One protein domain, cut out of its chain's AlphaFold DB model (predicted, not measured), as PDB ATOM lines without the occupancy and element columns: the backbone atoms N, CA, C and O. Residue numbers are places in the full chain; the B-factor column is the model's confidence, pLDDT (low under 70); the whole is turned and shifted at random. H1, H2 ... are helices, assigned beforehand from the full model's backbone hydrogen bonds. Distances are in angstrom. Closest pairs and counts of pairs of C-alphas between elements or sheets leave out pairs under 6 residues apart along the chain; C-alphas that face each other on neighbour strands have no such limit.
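Overview. This is residues 2 to 44 of the 122 residues of an uncharacterized protein of Microcystis aeruginosa Ma_QC_C_20070823_S13 (UniProt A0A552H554). Two helices meet as a lopsided T: H2 begins beside the later part of H1 and runs away from it at nearly a right angle, with the short loop of residues 20 to 25 joining them. Two arms stick out, residues 2 to 10 before and into H1, and residues 33 to 44 at the far end of H2. The printed part has 43 residues, with H1 and then H2 along the chain, and no named strand; the class is all helix. It is loose, with a radius of gyration of the C-alphas of 11.9 A and spans of 34 by 26 by 15 A.

Along the chain. Start at C-alpha 2, at (-6.830, 29.600, -18.817), and pass residues 2 to 7, which are in no named element. Find C-alpha 8 at (-21.960, 20.345, -11.351); there H1 begins, residues 8 to 19, 16.6 A from first to last C-alpha. After residues 20 to 25, look for C-alpha 26 at (-15.226, 28.921, -2.645), where H2, residues 26 to 41, begins; it runs 22.5 A to C-alpha 41 at (2.984, 16.033, -5.612).

Arrangement. Look at Leu 14 and Pro 26, whose C-alphas, 5.9 A apart, are the closest of H1 and H2. The helices touch there, H1 with residues 14 to 18 alone and H2 with residues 26 to 29 alone. Their lines are about perpendicular, at 73 degrees, and their centres are 14.8 A apart. In H1 and H2 every O i to N i+4 pair is within hydrogen-bond range.

Size, cuts and confidence. The two C-alphas farthest apart are those of Lys 19 and Ile 44, at 34.2 A. The printed part has no cut, and the link from H1 to H2, six residues, is short. The mean pLDDT of the printed part is 86.8; look to residues 39 to 43 for the values under 70.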
ATOM      1  N   ILE A   2      -6.125  30.885 -18.871       71.75
ATOM      2  CA  ILE A   2      -6.830  29.600 -18.817       71.75
ATOM      3  C   ILE A   2      -8.238  29.895 -18.286       71.75
ATOM      4  O   ILE A   2      -8.369  30.503 -17.226       71.75
ATOM      5  N   GLN A   3      -9.274  29.524 -19.040       78.38
ATOM      6  CA  GLN A   3     -10.660  29.551 -18.575       78.38
ATOM      7  C   GLN A   3     -11.011  28.175 -18.021       78.38
ATOM      8  O   GLN A   3     -10.780  27.164 -18.679       78.38
ATOM      9  N   ILE A   4     -11.546  28.152 -16.806       81.50
ATOM     10  CA  ILE A   4     -11.965  26.930 -16.126       81.50
ATOM     11  C   ILE A   4     -13.460  27.064 -15.862       81.50
ATOM     12  O   ILE A   4     -13.899  28.056 -15.282       81.50
ATOM     13  N   THR A   5     -14.231  26.073 -16.297       89.50
ATOM     14  CA  THR A   5     -15.657  25.949 -15.986       89.50
ATOM     15  C   THR A   5     -15.812  24.828 -14.971       89.50
ATOM     16  O   THR A   5     -15.260  23.744 -15.168       89.50
ATOM     17  N   LEU A   6     -16.518  25.095 -13.874       89.81
ATOM     18  CA  LEU A   6     -16.784  24.082 -12.861       89.81
ATOM     19  C   LEU A   6     -17.812  23.078 -13.390       89.81
ATOM     20  O   LEU A   6     -18.754  23.432 -14.095       89.81
ATOM     21  N   THR A   7     -17.608  21.814 -13.046       94.50
ATOM     22  CA  THR A   7     -18.616  20.766 -13.239       94.50
ATOM     23  C   THR A   7     -19.678  20.851 -12.137       94.50
ATOM     24  O   THR A   7     -19.360  21.300 -11.029       94.50
ATOM     25  N   PRO A   8     -20.915  20.378 -12.378       95.06
ATOM     26  CA  PRO A   8     -21.960  20.345 -11.351       95.06
ATOM     27  C   PRO A   8     -21.514  19.645 -10.055       95.06
ATOM     28  O   PRO A   8     -21.848  20.073  -8.951       95.06
ATOM     29  N   GLU A   9     -20.701  18.595 -10.163       94.12
ATOM     30  CA  GLU A   9     -20.153  17.865  -9.020       94.12
ATOM     31  C   GLU A   9     -19.177  18.721  -8.195       94.12
ATOM     32  O   GLU A   9     -19.181  18.658  -6.960       94.12
ATOM     33  N   GLN A  10     -18.350  19.537  -8.860       92.94
ATOM     34  CA  GLN A  10     -17.427  20.467  -8.203       92.94
ATOM     35  C   GLN A  10     -18.183  21.606  -7.506       92.94
ATOM     36  O   GLN A  10     -17.830  21.966  -6.382       92.94
ATOM     37  N   GLU A  11     -19.249  22.127  -8.113       93.88
ATOM     38  CA  GLU A  11     -20.117  23.138  -7.494       93.88
ATOM     39  C   GLU A  11     -20.785  22.594  -6.224       93.88
ATOM     40  O   GLU A  11     -20.662  23.183  -5.147       93.88
ATOM     41  N   GLN A  12     -21.381  21.400  -6.301       94.94
ATOM     42  CA  GLN A  12     -21.977  20.729  -5.140       94.94
ATOM     43  C   GLN A  12     -20.954  20.418  -4.043       94.94
ATOM     44  O   GLN A  12     -21.281  20.386  -2.852       94.94
ATOM     45  N   PHE A  13     -19.704  20.126  -4.409       94.44
ATOM     46  CA  PHE A  13     -18.632  19.959  -3.434       94.44
ATOM     47  C   PHE A  13     -18.326  21.271  -2.701       94.44
ATOM     48  O   PHE A  13     -18.270  21.270  -1.469       94.44
ATOM     49  N   LEU A  14     -18.187  22.383  -3.429       93.56
ATOM     50  CA  LEU A  14     -17.931  23.703  -2.845       93.56
ATOM     51  C   LEU A  14     -19.063  24.125  -1.904       93.56
ATOM     52  O   LEU A  14     -18.795  24.513  -0.768       93.56
ATOM     53  N   GLU A  15     -20.323  23.959  -2.312       93.81
ATOM     54  CA  GLU A  15     -21.477  24.251  -1.454       93.81
ATOM     55  C   GLU A  15     -21.477  23.429  -0.164       93.81
ATOM     56  O   GLU A  15     -21.757  23.956   0.915       93.81
ATOM     57  N   ARG A  16     -21.149  22.132  -0.248       94.62
ATOM     58  CA  ARG A  16     -21.035  21.274   0.939       94.62
ATOM     59  C   ARG A  16     -19.961  21.783   1.893       94.62
ATOM     60  O   ARG A  16     -20.218  21.826   3.091       94.62
ATOM     61  N   GLN A  17     -18.797  22.188   1.383       93.44
ATOM     62  CA  GLN A  17     -17.712  22.723   2.211       93.44
ATOM     63  C   GLN A  17     -18.092  24.055   2.866       93.44
ATOM     64  O   GLN A  17     -17.832  24.230   4.054       93.44
ATOM     65  N   LEU A  18     -18.780  24.950   2.153       93.12
ATOM     66  CA  LEU A  18     -19.279  26.208   2.719       93.12
ATOM     67  C   LEU A  18     -20.314  25.973   3.825       93.12
ATOM     68  O   LEU A  18     -20.253  26.603   4.877       93.12
ATOM     69  N   LYS A  19     -21.223  25.004   3.640       94.31
ATOM     70  CA  LYS A  19     -22.222  24.628   4.658       94.31
ATOM     71  C   LYS A  19     -21.603  24.119   5.960       94.31
ATOM     72  O   LYS A  19     -22.242  24.222   7.001       94.31
ATOM     73  N   THR A  20     -20.376  23.589   5.930       91.94
ATOM     74  CA  THR A  20     -19.676  23.188   7.164       91.94
ATOM     75  C   THR A  20     -19.233  24.374   8.024       91.94
ATOM     76  O   THR A  20     -18.873  24.173   9.180       91.94
ATOM     77  N   GLY A  21     -19.198  25.592   7.468       90.06
ATOM     78  CA  GLY A  21     -18.674  26.787   8.133       90.06
ATOM     79  C   GLY A  21     -17.148  26.814   8.281       90.06
ATOM     80  O   GLY A  21     -16.603  27.788   8.788       90.06
ATOM     81  N   LYS A  22     -16.434  25.770   7.832       90.62
ATOM     82  CA  LYS A  22     -14.965  25.709   7.874       90.62
ATOM     83  C   LYS A  22     -14.300  26.677   6.889       90.62
ATOM     84  O   LYS A  22     -13.153  27.063   7.098       90.62
ATOM     85  N   TYR A  23     -15.010  27.037   5.826       93.31
ATOM     86  CA  TYR A  23     -14.550  27.936   4.772       93.31
ATOM     87  C   TYR A  23     -15.646  28.960   4.486       93.31
ATOM     88  O   TYR A  23     -16.819  28.596   4.401       93.31
ATOM     89  N   ASN A  24     -15.263  30.222   4.320       91.19
ATOM     90  CA  ASN A  24     -16.191  31.331   4.094       91.19
ATOM     91  C   ASN A  24     -16.446  31.579   2.606       91.19
ATOM     92  O   ASN A  24     -17.464  32.163   2.239       91.19
ATOM     93  N   THR A  25     -15.520  31.157   1.741       94.50
ATOM     94  CA  THR A  25     -15.611  31.382   0.294       94.50
ATOM     95  C   THR A  25     -15.181  30.150  -0.508       94.50
ATOM     96  O   THR A  25     -14.331  29.380  -0.054       94.50
ATOM     97  N   PRO A  26     -15.712  29.958  -1.734       90.56
ATOM     98  CA  PRO A  26     -15.226  28.921  -2.645       90.56
ATOM     99  C   PRO A  26     -13.718  29.023  -2.901       90.56
ATOM    100  O   PRO A  26     -13.031  28.011  -3.008       90.56
ATOM    101  N   GLN A  27     -13.192  30.252  -2.941       91.12
ATOM    102  CA  GLN A  27     -11.776  30.510  -3.174       91.12
ATOM    103  C   GLN A  27     -10.892  29.946  -2.057       91.12
ATOM    104  O   GLN A  27      -9.808  29.447  -2.348       91.12
ATOM    105  N   GLU A  28     -11.332  29.977  -0.797       92.69
ATOM    106  CA  GLU A  28     -10.593  29.366   0.318       92.69
ATOM    107  C   GLU A  28     -10.523  27.842   0.179       92.69
ATOM    108  O   GLU A  28      -9.463  27.250   0.393       92.69
ATOM    109  N   VAL A  29     -11.625  27.210  -0.238       93.81
ATOM    110  CA  VAL A  29     -11.674  25.762  -0.491       93.81
ATOM    111  C   VAL A  29     -10.722  25.391  -1.628       93.81
ATOM    112  O   VAL A  29      -9.917  24.473  -1.482       93.81
ATOM    113  N   ILE A  30     -10.771  26.136  -2.736       92.25
ATOM    114  CA  ILE A  30      -9.911  25.923  -3.909       92.25
ATOM    115  C   ILE A  30      -8.438  26.150  -3.549       92.25
ATOM    116  O   ILE A  30      -7.588  25.322  -3.869       92.25
ATOM    117  N   SER A  31      -8.132  27.221  -2.816       92.38
ATOM    118  CA  SER A  31      -6.765  27.518  -2.369       92.38
ATOM    119  C   SER A  31      -6.227  26.409  -1.466       92.38
ATOM    120  O   SER A  31      -5.071  26.007  -1.596       92.38
ATOM    121  N   LYS A  32      -7.068  25.858  -0.580       92.94
ATOM    122  CA  LYS A  32      -6.672  24.726   0.258       92.94
ATOM    123  C   LYS A  32      -6.488  23.444  -0.550       92.94
ATOM    124  O   LYS A  32      -5.560  22.692  -0.264       92.94
ATOM    125  N   ALA A  33      -7.323  23.203  -1.559       90.12
ATOM    126  CA  ALA A  33      -7.157  22.074  -2.468       90.12
ATOM    127  C   ALA A  33      -5.829  22.160  -3.234       90.12
ATOM    128  O   ALA A  33      -5.120  21.162  -3.311       90.12
ATOM    129  N   PHE A  34      -5.437  23.344  -3.718       88.69
ATOM    130  CA  PHE A  34      -4.137  23.533  -4.368       88.69
ATOM    131  C   PHE A  34      -2.959  23.316  -3.419       88.69
ATOM    132  O   PHE A  34      -2.011  22.644  -3.802       88.69
ATOM    133  N   GLN A  35      -3.037  23.784  -2.168       85.75
ATOM    134  CA  GLN A  35      -2.011  23.467  -1.162       85.75
ATOM    135  C   GLN A  35      -1.879  21.957  -0.924       85.75
ATOM    136  O   GLN A  35      -0.772  21.448  -0.810       85.75
ATOM    137  N   LEU A  36      -3.001  21.236  -0.846       85.50
ATOM    138  CA  LEU A  36      -2.991  19.784  -0.652       85.50
ATOM    139  C   LEU A  36      -2.440  19.046  -1.875       85.50
ATOM    140  O   LEU A  36      -1.695  18.085  -1.712       85.50
ATOM    141  N   LEU A  37      -2.777  19.500  -3.084       79.31
ATOM    142  CA  LEU A  37      -2.216  18.959  -4.323       79.31
ATOM    143  C   LEU A  37      -0.707  19.185  -4.388       79.31
ATOM    144  O   LEU A  37       0.028  18.247  -4.675       79.31
ATOM    145  N   GLU A  38      -0.242  20.384  -4.038       73.12
ATOM    146  CA  GLU A  38       1.184  20.679  -3.930       73.12
ATOM    147  C   GLU A  38       1.848  19.757  -2.894       73.12
ATOM    148  O   GLU A  38       2.860  19.132  -3.186       73.12
ATOM    149  N   GLU A  39       1.256  19.572  -1.710       69.88
ATOM    150  CA  GLU A  39       1.763  18.634  -0.699       69.88
ATOM    151  C   GLU A  39       1.830  17.180  -1.205       69.88
ATOM    152  O   GLU A  39       2.789  16.469  -0.877       69.88
ATOM    153  N   GLN A  40       0.843  16.751  -1.995       65.00
ATOM    154  CA  GLN A  40       0.716  15.398  -2.538       65.00
ATOM    155  C   GLN A  40       1.675  15.140  -3.712       65.00
ATOM    156  O   GLN A  40       2.235  14.049  -3.805       65.00
ATOM    157  N   GLU A  41       1.962  16.136  -4.555       58.31
ATOM    158  CA  GLU A  41       2.984  16.033  -5.612       58.31
ATOM    159  C   GLU A  41       4.398  15.779  -5.051       58.31
ATOM    160  O   GLU A  41       5.270  15.251  -5.744       58.31
ATOM    161  N   TYR A  42       4.628  16.062  -3.764       62.09
ATOM    162  CA  TYR A  42       5.867  15.718  -3.058       62.09
ATOM    163  C   TYR A  42       5.823  14.376  -2.315       62.09
ATOM    164  O   TYR A  42       6.695  14.139  -1.469       62.09
ATOM    165  N   GLU A  43       4.844  13.501  -2.562       68.69
ATOM    166  CA  GLU A  43       4.824  12.193  -1.913       68.69
ATOM    167  C   GLU A  43       6.020  11.347  -2.379       68.69
ATOM    168  O   GLU A  43       6.145  10.914  -3.524       68.69
ATOM    169  N   ILE A  44       6.974  11.155  -1.469       74.25
ATOM    170  CA  ILE A  44       8.187  10.390  -1.741       74.25
ATOM    171  C   ILE A  44       7.856   8.910  -1.610       74.25
ATOM    172  O   ILE A  44       7.695   8.382  -0.505       74.25
TER     173      ILE A  44